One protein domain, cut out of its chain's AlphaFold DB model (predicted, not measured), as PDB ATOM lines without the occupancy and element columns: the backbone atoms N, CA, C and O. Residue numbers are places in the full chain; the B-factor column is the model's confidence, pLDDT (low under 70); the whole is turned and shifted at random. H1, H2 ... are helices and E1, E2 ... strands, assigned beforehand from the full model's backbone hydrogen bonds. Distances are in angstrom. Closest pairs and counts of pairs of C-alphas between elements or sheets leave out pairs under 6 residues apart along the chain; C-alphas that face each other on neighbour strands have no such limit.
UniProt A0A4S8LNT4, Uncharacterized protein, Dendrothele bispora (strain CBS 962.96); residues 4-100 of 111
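Overview. This is residues 4 to 100 of the 111 residues of an uncharacterized protein of Dendrothele bispora (strain CBS 962.96) (UniProt A0A4S8LNT4). A twisted sheet of four strands has the long helix H2 and the short helix H1 over part of one face, making two layers, and its other face bare. The E1 to E2 link lies at one end of the long axis, the H3 to E4 link at the other. The printed part has 97 residues with three named helices and four named strands, in chain order H1, E1, E2, E3, H2, H3, E4; the class is mixed, helices and strands. The mixed sheet runs E3, E2, E1, E4; the whole is compact, with a radius of gyration of the C-alphas of 14.1 A and spans of 47 by 28 by 23 A.

Arrangement. E1, residues 14 to 20, E2, residues 28 to 36, and E3, residues 39 to 48, form a meander, each strand the antiparallel neighbour of the one before; N 18 and O 31 are 2.9 A apart, N 30 and O 46 2.8 A. E4, residues 95 to 99, is parallel to E1, with N 17 and O 97 at 2.9 A. H2, residues 53 to 71, is slantwise to E3 at 50 degrees on the local plane, at a height over the sheet of 10.6 A. H1, residues 4 to 9, is on the same face, over E3 and across it at 78 degrees on the local plane. With its residues 66 to 71 alone, H2 touches H1, closest at the C-alphas of Val 67 and Ser 6, 5.1 A. H3, residues 78 to 81, is not on the sheet and is apart from H2. E3, H2, H3 and E4 make a split strand-helix-strand unit, E2 and E1 lying between its strands, with a right-handed crossover. Every O i to N i+4 pair is within hydrogen-bond range in H1 and H2; H3 is too short for one.

Along the chain. H1 begins at C-alpha 4 (198.294, 235.984, 160.668) and E4 ends at C-alpha 99 (200.938, 220.519, 179.635). H2 is 26.5 A long, E2 and E3 25.6 A each, E1 19.7 A; E3 bends by 54 degrees at residue 43.

Size, cuts and confidence. The C-alphas farthest apart, of Ala 25 and Ser 86, are 47.5 A apart. The printed part has no cut; the H3 to E4 link is long. Residues 21 to 23 and 100 have pLDDT under 70.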
ATOM      1  N   THR A   4     197.436 236.984 161.321       90.62
ATOM      2  CA  THR A   4     198.294 235.984 160.668       90.62
ATOM      3  C   THR A   4     198.474 234.741 161.537       90.62
ATOM      4  O   THR A   4     198.511 233.631 161.014       90.62
ATOM      5  N   GLN A   5     198.589 234.896 162.860       90.06
ATOM      6  CA  GLN A   5     198.678 233.753 163.771       90.06
ATOM      7  C   GLN A   5     197.387 232.936 163.781       90.06
ATOM      8  O   GLN A   5     197.469 231.715 163.715       90.06
ATOM      9  N   SER A   6     196.218 233.581 163.806       86.62
ATOM     10  CA  SER A   6     194.937 232.867 163.794       86.62
ATOM     11  C   SER A   6     194.696 232.117 162.478       86.62
ATOM     12  O   SER A   6     194.247 230.977 162.509       86.62
ATOM     13  N   GLN A   7     195.086 232.696 161.338       88.50
ATOM     14  CA  GLN A   7     195.054 232.014 160.035       88.50
ATOM     15  C   GLN A   7     196.024 230.832 159.958       88.50
ATOM     16  O   GLN A   7     195.720 229.807 159.360       88.50
ATOM     17  N   LYS A   8     197.215 230.944 160.556       88.88
ATOM     18  CA  LYS A   8     198.147 229.809 160.602       88.88
ATOM     19  C   LYS A   8     197.631 228.709 161.528       88.88
ATOM     20  O   LYS A   8     197.704 227.538 161.161       88.88
ATOM     21  N   LEU A   9     197.064 229.077 162.677       88.00
ATOM     22  CA  LEU A   9     196.490 228.143 163.643       88.00
ATOM     23  C   LEU A   9     195.364 227.287 163.040       88.00
ATOM     24  O   LEU A   9     195.269 226.113 163.370       88.00
ATOM     25  N   SER A  10     194.557 227.811 162.111       86.94
ATOM     26  CA  SER A  10     193.511 227.012 161.447       86.94
ATOM     27  C   SER A  10     194.046 225.928 160.502       86.94
ATOM     28  O   SER A  10     193.271 225.111 160.018       86.94
ATOM     29  N   THR A  11     195.353 225.921 160.218       86.69
ATOM     30  CA  THR A  11     195.991 224.997 159.258       86.69
ATOM     31  C   THR A  11     196.992 224.039 159.898       86.69
ATOM     32  O   THR A  11     197.571 223.208 159.201       86.69
ATOM     33  N   VAL A  12     197.252 224.160 161.204       88.38
ATOM     34  CA  VAL A  12     198.275 223.349 161.873       88.38
ATOM     35  C   VAL A  12     197.658 222.055 162.432       88.38
ATOM     36  O   VAL A  12     196.690 222.116 163.190       88.38
ATOM     37  N   PRO A  13     198.204 220.872 162.094       87.88
ATOM     38  CA  PRO A  13     197.616 219.602 162.521       87.88
ATOM     39  C   PRO A  13     197.979 219.212 163.959       87.88
ATOM     40  O   PRO A  13     197.234 218.479 164.604       87.88
ATOM     41  N   TYR A  14     199.110 219.698 164.471       89.81
ATOM     42  CA  TYR A  14     199.602 219.380 165.809       89.81
ATOM     43  C   TYR A  14     199.717 220.658 166.624       89.81
ATOM     44  O   TYR A  14     200.528 221.536 166.300       89.81
ATOM     45  N   VAL A  15     198.923 220.741 167.686       92.00
ATOM     46  CA  VAL A  15     198.986 221.836 168.651       92.00
ATOM     47  C   VAL A  15     199.341 221.309 170.030       92.00
ATOM     48  O   VAL A  15     199.023 220.179 170.394       92.00
ATOM     49  N   GLN A  16     200.001 222.158 170.798       91.88
ATOM     50  CA  GLN A  16     200.260 221.951 172.211       91.88
ATOM     51  C   GLN A  16     199.806 223.208 172.933       91.88
ATOM     52  O   GLN A  16     200.136 224.307 172.487       91.88
ATOM     53  N   SER A  17     199.077 223.072 174.033       90.06
ATOM     54  CA  SER A  17     198.930 224.182 174.969       90.06
ATOM     55  C   SER A  17     199.714 223.921 176.238       90.06
ATOM     56  O   SER A  17     199.671 222.814 176.771       90.06
ATOM     57  N   ASP A  18     200.395 224.957 176.696       85.81
ATOM     58  CA  ASP A  18     201.222 224.974 177.893       85.81
ATOM     59  C   ASP A  18     200.712 226.076 178.827       85.81
ATOM     60  O   ASP A  18     200.370 227.172 178.367       85.81
ATOM     61  N   ILE A  19     200.627 225.776 180.120       81.38
ATOM     62  CA  ILE A  19     200.364 226.755 181.170       81.38
ATOM     63  C   ILE A  19     201.543 226.739 182.122       81.38
ATOM     64  O   ILE A  19     201.811 225.753 182.805       81.38
ATOM     65  N   SER A  20     202.218 227.879 182.203       77.50
ATOM     66  CA  SER A  20     203.360 228.054 183.087       77.50
ATOM     67  C   SER A  20     203.146 229.230 184.030       77.50
ATOM     68  O   SER A  20     202.674 230.307 183.655       77.50
ATOM     69  N   PHE A  21     203.545 229.042 185.285       66.50
ATOM     70  CA  PHE A  21     203.629 230.120 186.264       66.50
ATOM     71  C   PHE A  21     204.832 231.003 185.905       66.50
ATOM     72  O   PHE A  21     205.974 230.694 186.249       66.50
ATOM     73  N   LYS A  22     204.605 232.078 185.141       65.38
ATOM     74  CA  LYS A  22     205.667 233.022 184.748       65.38
ATOM     75  C   LYS A  22     205.772 234.198 185.721       65.38
ATOM     76  O   LYS A  22     204.965 234.379 186.621       65.38
ATOM     77  N   ARG A  23     206.817 235.009 185.529       55.56
ATOM     78  CA  ARG A  23     207.340 236.056 186.437       55.56
ATOM     79  C   ARG A  23     206.353 237.160 186.859       55.56
ATOM     80  O   ARG A  23     206.725 238.003 187.671       55.56
ATOM     81  N   VAL A  24     205.145 237.207 186.298       72.75
ATOM     82  CA  VAL A  24     204.124 238.180 186.701       72.75
ATOM     83  C   VAL A  24     203.391 237.606 187.906       72.75
ATOM     84  O   VAL A  24     202.637 236.645 187.782       72.75
ATOM     85  N   ALA A  25     203.631 238.195 189.078       76.62
ATOM     86  CA  ALA A  25     203.018 237.745 190.319       76.62
ATOM     87  C   ALA A  25     201.490 237.631 190.171       76.62
ATOM     88  O   ALA A  25     200.838 238.572 189.716       76.62
ATOM     89  N   ASN A  26     200.938 236.488 190.587       81.00
ATOM     90  CA  ASN A  26     199.510 236.144 190.542       81.00
ATOM     91  C   ASN A  26     198.912 235.884 189.146       81.00
ATOM     92  O   ASN A  26     197.690 235.805 189.022       81.00
ATOM     93  N   PHE A  27     199.741 235.732 188.108       84.19
ATOM     94  CA  PHE A  27     199.281 235.350 186.777       84.19
ATOM     95  C   PHE A  27     199.994 234.098 186.267       84.19
ATOM     96  O   PHE A  27     201.186 233.891 186.483       84.19
ATOM     97  N   MET A  28     199.244 233.294 185.529       86.38
ATOM     98  CA  MET A  28     199.731 232.154 184.765       86.38
ATOM     99  C   MET A  28     199.767 232.552 183.298       86.38
ATOM    100  O   MET A  28     198.856 233.219 182.806       86.38
ATOM    101  N   GLU A  29     200.822 232.173 182.592       89.50
ATOM    102  CA  GLU A  29     200.905 232.387 181.156       89.50
ATOM    103  C   GLU A  29     200.464 231.120 180.431       89.50
ATOM    104  O   GLU A  29     201.095 230.072 180.544       89.50
ATOM    105  N   PHE A  30     199.381 231.244 179.669       91.06
ATOM    106  CA  PHE A  30     198.937 230.250 178.707       91.06
ATOM    107  C   PHE A  30     199.595 230.515 177.354       91.06
ATOM    108  O   PHE A  30     199.533 231.640 176.840       91.06
ATOM    109  N   GLU A  31     200.128 229.473 176.726       92.50
ATOM    110  CA  GLU A  31     200.623 229.492 175.352       92.50
ATOM    111  C   GLU A  31     199.946 228.387 174.530       92.50
ATOM    112  O   GLU A  31     199.915 227.232 174.936       92.50
ATOM    113  N   LEU A  32     199.423 228.733 173.349       93.06
ATOM    114  CA  LEU A  32     198.995 227.769 172.334       93.06
ATOM    115  C   LEU A  32     200.024 227.762 171.214       93.06
ATOM    116  O   LEU A  32     200.239 228.763 170.522       93.06
ATOM    117  N   LEU A  33     200.639 226.610 171.049       92.56
ATOM    118  CA  LEU A  33     201.805 226.360 170.234       92.56
ATOM    119  C   LEU A  33     201.425 225.381 169.128       92.56
ATOM    120  O   LEU A  33     200.511 224.573 169.278       92.56
ATOM    121  N   GLY A  34     202.181 225.372 168.043       89.06
ATOM    122  CA  GLY A  34     202.182 224.218 167.155       89.06
ATOM    123  C   GLY A  34     203.480 224.093 166.394       89.06
ATOM    124  O   GLY A  34     204.279 225.031 166.304       89.06
ATOM    125  N   ARG A  35     203.696 222.889 165.871       81.25
ATOM    126  CA  ARG A  35     204.926 222.528 165.172       81.25
ATOM    127  C   ARG A  35     204.690 222.519 163.673       81.25
ATOM    128  O   ARG A  35     203.756 221.886 163.190       81.25
ATOM    129  N   LYS A  36     205.560 223.210 162.943       74.50
ATOM    130  CA  LYS A  36     205.606 223.180 161.481       74.50
ATOM    131  C   LYS A  36     207.062 223.270 161.033       74.50
ATOM    132  O   LYS A  36     207.800 224.109 161.543       74.50
ATOM    133  N   ASP A  37     207.474 222.385 160.130       79.19
ATOM    134  CA  ASP A  37     208.822 222.361 159.539       79.19
ATOM    135  C   ASP A  37     209.958 222.367 160.586       79.19
ATOM    136  O   ASP A  37     210.926 223.119 160.491       79.19
ATOM    137  N   GLY A  38     209.803 221.577 161.656       77.94
ATOM    138  CA  GLY A  38     210.777 221.485 162.753       77.94
ATOM    139  C   GLY A  38     210.815 222.694 163.698       77.94
ATOM    140  O   GLY A  38     211.585 222.694 164.657       77.94
ATOM    141  N   ARG A  39     209.975 223.715 163.480       81.56
ATOM    142  CA  ARG A  39     209.905 224.926 164.308       81.56
ATOM    143  C   ARG A  39     208.666 224.920 165.194       81.56
ATOM    144  O   ARG A  39     207.588 224.512 164.763       81.56
ATOM    145  N   CYS A  40     208.821 225.413 166.421       85.00
ATOM    146  CA  CYS A  40     207.708 225.697 167.321       85.00
ATOM    147  C   CYS A  40     207.266 227.152 167.130       85.00
ATOM    148  O   CYS A  40     208.089 228.064 167.204       85.00
ATOM    149  N   LEU A  41     205.979 227.369 166.856       89.81
ATOM    150  CA  LEU A  41     205.395 228.697 166.697       89.81
ATOM    151  C   LEU A  41     204.315 228.918 167.754       89.81
ATOM    152  O   LEU A  41     203.420 228.090 167.909       89.81
ATOM    153  N   VAL A  42     204.376 230.065 168.433       91.19
ATOM    154  CA  VAL A  42     203.325 230.520 169.349       91.19
ATOM    155  C   VAL A  42     202.219 231.186 168.530       91.19
ATOM    156  O   VAL A  42     202.461 232.183 167.838       91.19
ATOM    157  N   TYR A  43     201.002 230.655 168.610       92.31
ATOM    158  CA  TYR A  43     199.820 231.185 167.927       92.31
ATOM    159  C   TYR A  43     198.971 232.063 168.841       92.31
ATOM    160  O   TYR A  43     198.527 233.138 168.434       92.31
ATOM    161  N   ALA A  44     198.789 231.648 170.091       93.12
ATOM    162  CA  ALA A  44     198.104 232.441 171.100       93.12
ATOM    163  C   ALA A  44     198.918 232.475 172.390       93.12
ATOM    164  O   ALA A  44     199.575 231.503 172.746       93.12
ATOM    165  N   ARG A  45     198.852 233.613 173.078       92.56
ATOM    166  CA  ARG A  45     199.388 233.807 174.420       92.56
ATOM    167  C   ARG A  45     198.378 234.611 175.220       92.56
ATOM    168  O   ARG A  45     197.828 235.579 174.679       92.56
ATOM    169  N   ALA A  46     198.125 234.206 176.455       91.56
ATOM    170  CA  ALA A  46     197.208 234.880 177.363       91.56
ATOM    171  C   ALA A  46     197.735 234.818 178.798       91.56
ATOM    172  O   ALA A  46     198.339 233.826 179.191       91.56
ATOM    173  N   LEU A  47     197.480 235.870 179.573       90.38
ATOM    174  CA  LEU A  47     197.673 235.844 181.019       90.38
ATOM    175  C   LEU A  47     196.344 235.477 181.674       90.38
ATOM    176  O   LEU A  47     195.318 236.098 181.394       90.38
ATOM    177  N   LEU A  48     196.379 234.469 182.532       88.19
ATOM    178  CA  LEU A  48     195.245 233.956 183.283       88.19
ATOM    179  C   LEU A  48     195.473 234.227 184.767       88.19
ATOM    180  O   LEU A  48     196.594 234.152 185.253       88.19
ATOM    181  N   ASN A  49     194.407 234.523 185.498       88.81
ATOM    182  CA  ASN A  49     194.418 234.626 186.962       88.81
ATOM    183  C   ASN A  49     193.588 233.510 187.626       88.81
ATOM    184  O   ASN A  49     193.346 233.553 188.829       88.81
ATOM    185  N   ARG A  50     193.097 232.548 186.833       87.25
ATOM    186  CA  ARG A  50     192.297 231.394 187.261       87.25
ATOM    187  C   ARG A  50     192.609 230.189 186.371       87.25
ATOM    188  O   ARG A  50     192.759 230.372 185.167       87.25
ATOM    189  N   GLU A  51     192.621 228.989 186.951       84.12
ATOM    190  CA  GLU A  51     192.834 227.710 186.235       84.12
ATOM    191  C   GLU A  51     191.582 226.824 186.191       84.12
ATOM    192  O   GLU A  51     191.652 225.648 185.837       84.12
ATOM    193  N   SER A  52     190.411 227.361 186.546       87.31
ATOM    194  CA  SER A  52     189.179 226.572 186.514       87.31
ATOM    195  C   SER A  52     188.808 226.161 185.083       87.31
ATOM    196  O   SER A  52     189.201 226.803 184.102       87.31
ATOM    197  N   ALA A  53     188.020 225.093 184.948       87.81
ATOM    198  CA  ALA A  53     187.545 224.622 183.648       87.81
ATOM    199  C   ALA A  53     186.755 225.712 182.900       87.81
ATOM    200  O   ALA A  53     186.910 225.877 181.692       87.81
ATOM    201  N   GLU A  54     185.967 226.512 183.620       92.62
ATOM    202  CA  GLU A  54     185.200 227.630 183.068       92.62
ATOM    203  C   GLU A  54     186.121 228.725 182.521       92.62
ATOM    204  O   GLU A  54     185.887 229.241 181.429       92.62
ATOM    205  N   ALA A  55     187.201 229.060 183.238       90.19
ATOM    206  CA  ALA A  55     188.177 230.047 182.776       90.19
ATOM    207  C   ALA A  55     188.850 229.599 181.467       90.19
ATOM    208  O   ALA A  55     188.953 230.382 180.517       90.19
ATOM    209  N   HIS A  56     189.233 228.323 181.380       89.69
ATOM    210  CA  HIS A  56     189.778 227.737 180.156       89.69
ATOM    211  C   HIS A  56     188.756 227.690 179.019       89.69
ATOM    212  O   HIS A  56     189.092 228.027 177.883       89.69
ATOM    213  N   LEU A  57     187.497 227.353 179.306       92.75
ATOM    214  CA  LEU A  57     186.425 227.383 178.313       92.75
ATOM    215  C   LEU A  57     186.256 228.788 177.720       92.75
ATOM    216  O   LEU A  57     186.213 228.940 176.498       92.75
ATOM    217  N   HIS A  58     186.226 229.822 178.566       94.94
ATOM    218  CA  HIS A  58     186.158 231.212 178.116       94.94
ATOM    219  C   HIS A  58     187.351 231.591 177.229       94.94
ATOM    220  O   HIS A  58     187.166 232.227 176.185       94.94
ATOM    221  N   LEU A  59     188.565 231.172 177.599       94.00
ATOM    222  CA  LEU A  59     189.761 231.374 176.784       94.00
ATOM    223  C   LEU A  59     189.641 230.684 175.416       94.00
ATOM    224  O   LEU A  59     189.873 231.322 174.386       94.00
ATOM    225  N   PHE A  60     189.258 229.408 175.382       93.44
ATOM    226  CA  PHE A  60     189.141 228.645 174.138       93.44
ATOM    227  C   PHE A  60     188.044 229.192 173.227       93.44
ATOM    228  O   PHE A  60     188.261 229.328 172.020       93.44
ATOM    229  N   TRP A  61     186.908 229.610 173.786       96.31
ATOM    230  CA  TRP A  61     185.894 230.347 173.036       96.31
ATOM    231  C   TRP A  61     186.447 231.637 172.453       96.31
ATOM    232  O   TRP A  61     186.212 231.924 171.279       96.31
ATOM    233  N   ARG A  62     187.224 232.404 173.222       96.38
ATOM    234  CA  ARG A  62     187.810 233.644 172.716       96.38
ATOM    235  C   ARG A  62     188.790 233.388 171.573       96.38
ATOM    236  O   ARG A  62     188.743 234.111 170.578       96.38
ATOM    237  N   ILE A  63     189.634 232.364 171.685       95.12
ATOM    238  CA  ILE A  63     190.540 231.938 170.609       95.12
ATOM    239  C   ILE A  63     189.729 231.567 169.364       95.12
ATOM    240  O   ILE A  63     190.006 232.092 168.286       95.12
ATOM    241  N   ASN A  64     188.693 230.739 169.516       95.69
ATOM    242  CA  ASN A  64     187.838 230.312 168.413       95.69
ATOM    243  C   ASN A  64     187.146 231.495 167.714       95.69
ATOM    244  O   ASN A  64     187.116 231.556 166.490       95.69
ATOM    245  N   GLN A  65     186.657 232.477 168.478       97.19
ATOM    246  CA  GLN A  65     186.055 233.696 167.933       97.19
ATOM    247  C   GLN A  65     187.053 234.528 167.119       97.19
ATOM    248  O   GLN A  65     186.708 235.032 166.054       97.19
ATOM    249  N   ILE A  66     188.299 234.663 167.581       95.88
ATOM    250  CA  ILE A  66     189.332 235.385 166.821       95.88
ATOM    251  C   ILE A  66     189.695 234.622 165.536       95.88
ATOM    252  O   ILE A  66     189.944 235.251 164.509       95.88
ATOM    253  N   VAL A  67     189.722 233.285 165.573       94.75
ATOM    254  CA  VAL A  67     189.921 232.463 164.368       94.75
ATOM    255  C   VAL A  67     188.776 232.694 163.384       94.75
ATOM    256  O   VAL A  67     189.051 233.139 162.274       94.75
ATOM    257  N   LEU A  68     187.522 232.566 163.827       96.25
ATOM    258  CA  LEU A  68     186.328 232.834 163.018       96.25
ATOM    259  C   LEU A  68     186.365 234.214 162.354       96.25
ATOM    260  O   LEU A  68     186.160 234.330 161.150       96.25
ATOM    261  N   GLN A  69     186.693 235.260 163.112       95.56
ATOM    262  CA  GLN A  69     186.799 236.624 162.580       95.56
ATOM    263  C   GLN A  69     187.912 236.780 161.532       95.56
ATOM    264  O   GLN A  69     187.827 237.641 160.658       95.56
ATOM    265  N   ALA A  70     188.976 235.982 161.618       93.62
ATOM    266  CA  ALA A  70     190.144 236.098 160.751       93.62
ATOM    267  C   ALA A  70     190.087 235.216 159.497       93.62
ATOM    268  O   ALA A  70     190.714 235.568 158.491       93.62
ATOM    269  N   THR A  71     189.402 234.075 159.574       91.94
ATOM    270  CA  THR A  71     189.375 233.034 158.534       91.94
ATOM    271  C   THR A  71     187.990 232.836 157.921       91.94
ATOM    272  O   THR A  71     187.900 232.278 156.835       91.94
ATOM    273  N   GLY A  72     186.925 233.283 158.593       95.12
ATOM    274  CA  GLY A  72     185.541 232.961 158.237       95.12
ATOM    275  C   GLY A  72     185.067 231.597 158.752       95.12
ATOM    276  O   GLY A  72     183.910 231.247 158.546       95.12
ATOM    277  N   GLU A  73     185.915 230.843 159.458       93.06
ATOM    278  CA  GLU A  73     185.593 229.513 159.986       93.06
ATOM    279  C   GLU A  73     186.061 229.346 161.435       93.06
ATOM    280  O   GLU A  73     187.061 229.923 161.857       93.06
ATOM    281  N   THR A  74     185.375 228.507 162.211       94.88
ATOM    282  CA  THR A  74     185.842 228.114 163.547       94.88
ATOM    283  C   THR A  74     187.054 227.186 163.469       94.88
ATOM    284  O   THR A  74     187.326 226.568 162.439       94.88
ATOM    285  N   LEU A  75     187.772 227.032 164.584       92.62
ATOM    286  CA  LEU A  75     188.770 225.978 164.724       92.62
ATOM    287  C   LEU A  75     188.132 224.616 164.455       92.62
ATOM    288  O   LEU A  75     187.152 224.232 165.093       92.62
ATOM    289  N   LYS A  76     188.715 223.891 163.504       93.06
ATOM    290  CA  LYS A  76     188.292 222.543 163.146       93.06
ATOM    291  C   LYS A  76     189.132 221.533 163.909       93.06
ATOM    292  O   LYS A  76     190.347 221.665 164.020       93.06
ATOM    293  N   PHE A  77     188.470 220.490 164.379       91.06
ATOM    294  CA  PHE A  77     189.086 219.288 164.926       91.06
ATOM    295  C   PHE A  77     188.903 218.163 163.927       91.06
ATOM    296  O   PHE A  77     187.774 217.919 163.495       91.06
ATOM    297  N   ARG A  78     189.984 217.468 163.577       89.75
ATOM    298  CA  ARG A  78     189.961 216.462 162.514       89.75
ATOM    299  C   ARG A  78     188.932 215.368 162.765       89.75
ATOM    300  O   ARG A  78     188.175 215.031 161.868       89.75
ATOM    301  N   HIS A  79     188.862 214.862 163.992       87.12
ATOM    302  CA  HIS A  79     187.935 213.790 164.362       87.12
ATOM    303  C   HIS A  79     186.452 214.208 164.334       87.12
ATOM    304  O   HIS A  79     185.591 213.339 164.332       87.12
ATOM    305  N   LEU A  80     186.154 215.512 164.299       90.62
ATOM    306  CA  LEU A  80     184.785 216.036 164.205       90.62
ATOM    307  C   LEU A  80     184.439 216.559 162.805       90.62
ATOM    308  O   LEU A  80     183.279 216.533 162.417       90.62
ATOM    309  N   HIS A  81     185.425 217.079 162.070       92.38
ATOM    310  CA  HIS A  81     185.196 217.839 160.835       92.38
ATOM    311  C   HIS A  81     185.760 217.162 159.583       92.38
ATOM    312  O   HIS A  81     185.501 217.634 158.478       92.38
ATOM    313  N   SER A  82     186.551 216.096 159.725       88.56
ATOM    314  CA  SER A  82     186.992 215.322 158.568       88.56
ATOM    315  C   SER A  82     185.829 214.517 157.998       88.56
ATOM    316  O   SER A  82     185.082 213.881 158.737       88.56
ATOM    317  N   LEU A  83     185.717 214.493 156.671       87.50
ATOM    318  CA  LEU A  83     184.722 213.685 155.960       87.50
ATOM    319  C   LEU A  83     185.177 212.230 155.757       87.50
ATOM    320  O   LEU A  83     184.380 211.385 155.362       87.50
ATOM    321  N   SER A  84     186.461 211.935 155.988       84.19
ATOM    322  CA  SER A  84     187.036 210.601 155.790       84.19
ATOM    323  C   SER A  84     188.269 210.359 156.661       84.19
ATOM    324  O   SER A  84     189.032 211.277 156.973       84.19
ATOM    325  N   LEU A  85     188.530 209.093 156.993       76.38
ATOM    326  CA  LEU A  85     189.802 208.659 157.582       76.38
ATOM    327  C   LEU A  85     190.981 208.852 156.613       76.38
ATOM    328  O   LEU A  85     192.101 209.106 157.054       76.38
ATOM    329  N   SER A  86     190.719 208.792 155.305       80.81
ATOM    330  CA  SER A  86     191.705 208.987 154.234       80.81
ATOM    331  C   SER A  86     191.924 210.450 153.838       80.81
ATOM    332  O   SER A  86     192.609 210.704 152.853       80.81
ATOM    333  N   ASP A  87     191.350 211.416 154.565       75.19
ATOM    334  CA  ASP A  87     191.496 212.836 154.234       75.19
ATOM    335  C   ASP A  87     192.964 213.288 154.332       75.19
ATOM    336  O   ASP A  87     193.481 213.541 155.424       75.19
ATOM    337  N   THR A  88     193.634 213.404 153.189       73.31
ATOM    338  CA  THR A  88     195.032 213.841 153.082       73.31
ATOM    339  C   THR A  88     195.201 215.350 153.247       73.31
ATOM    340  O   THR A  88     196.325 215.806 153.452       73.31
ATOM    341  N   ASN A  89     194.113 216.130 153.242       73.00
ATOM    342  CA  ASN A  89     194.173 217.588 153.389       73.00
ATOM    343  C   ASN A  89     194.481 218.037 154.824       73.00
ATOM    344  O   ASN A  89     194.579 219.235 155.080       73.00
ATOM    345  N   MET A  90     194.640 217.092 155.763       74.06
ATOM    346  CA  MET A  90     194.913 217.362 157.178       74.06
ATOM    347  C   MET A  90     193.908 218.362 157.770       74.06
ATOM    348  O   MET A  90     194.291 219.289 158.482       74.06
ATOM    349  N   THR A  91     192.616 218.180 157.466       84.62
ATOM    350  CA  THR A  91     191.558 219.082 157.933       84.62
ATOM    351  C   THR A  91     191.549 219.163 159.457       84.62
ATOM    352  O   THR A  91     191.246 218.184 160.139       84.62
ATOM    353  N   GLY A  92     191.826 220.357 159.981       88.88
ATOM    354  CA  GLY A  92     191.759 220.666 161.403       88.88
ATOM    355  C   GLY A  92     192.885 220.073 162.256       88.88
ATOM    356  O   GLY A  92     193.797 219.394 161.789       88.88
ATOM    357  N   ILE A  93     192.791 220.337 163.556       91.31
ATOM    358  CA  ILE A  93     193.717 219.839 164.569       91.31
ATOM    359  C   ILE A  93     193.534 218.322 164.698       91.31
ATOM    360  O   ILE A  93     192.446 217.843 165.035       91.31
ATOM    361  N   LEU A  94     194.600 217.570 164.429       89.25
ATOM    362  CA  LEU A  94     194.669 216.119 164.590       89.25
ATOM    363  C   LEU A  94     194.962 215.741 166.045       89.25
ATOM    364  O   LEU A  94     194.322 214.839 166.576       89.25
ATOM    365  N   LEU A  95     195.902 216.435 166.684       88.75
ATOM    366  CA  LEU A  95     196.277 216.198 168.076       88.75
ATOM    367  C   LEU A  95     196.470 217.527 168.800       88.75
ATOM    368  O   LEU A  95     197.184 218.406 168.313       88.75
ATOM    369  N   TRP A  96     195.857 217.629 169.976       91.12
ATOM    370  CA  TRP A  96     196.074 218.707 170.930       91.12
ATOM    371  C   TRP A  96     196.638 218.104 172.214       91.12
ATOM    372  O   TRP A  96     195.928 217.398 172.926       91.12
ATOM    373  N   THR A  97     197.909 218.370 172.507       89.25
ATOM    374  CA  THR A  97     198.532 217.968 173.776       89.25
ATOM    375  C   THR A  97     198.454 219.084 174.812       89.25
ATOM    376  O   THR A  97     198.529 220.269 174.481       89.25
ATOM    377  N   LEU A  98     198.284 218.705 176.074       84.94
ATOM    378  CA  LEU A  98     198.156 219.632 177.192       84.94
ATOM    379  C   LEU A  98     199.319 219.401 178.155       84.94
ATOM    380  O   LEU A  98     199.514 218.275 178.606       84.94
ATOM    381  N   ASP A  99     200.055 220.460 178.473       79.25
ATOM    382  CA  ASP A  99     200.938 220.519 179.635       79.25
ATOM    383  C   ASP A  99     200.354 221.559 180.598       79.25
ATOM    384  O   ASP A  99     200.341 222.753 180.306       79.25
ATOM    385  N   GLN A 100     199.734 221.095 181.684       66.12
ATOM    386  CA  GLN A 100     199.014 221.947 182.640       66.12
ATOM    387  C   GLN A 100     199.767 222.115 183.963       66.12
ATOM    388  O   GLN A 100     199.147 222.300 185.003       66.12
TER     389      GLN A 100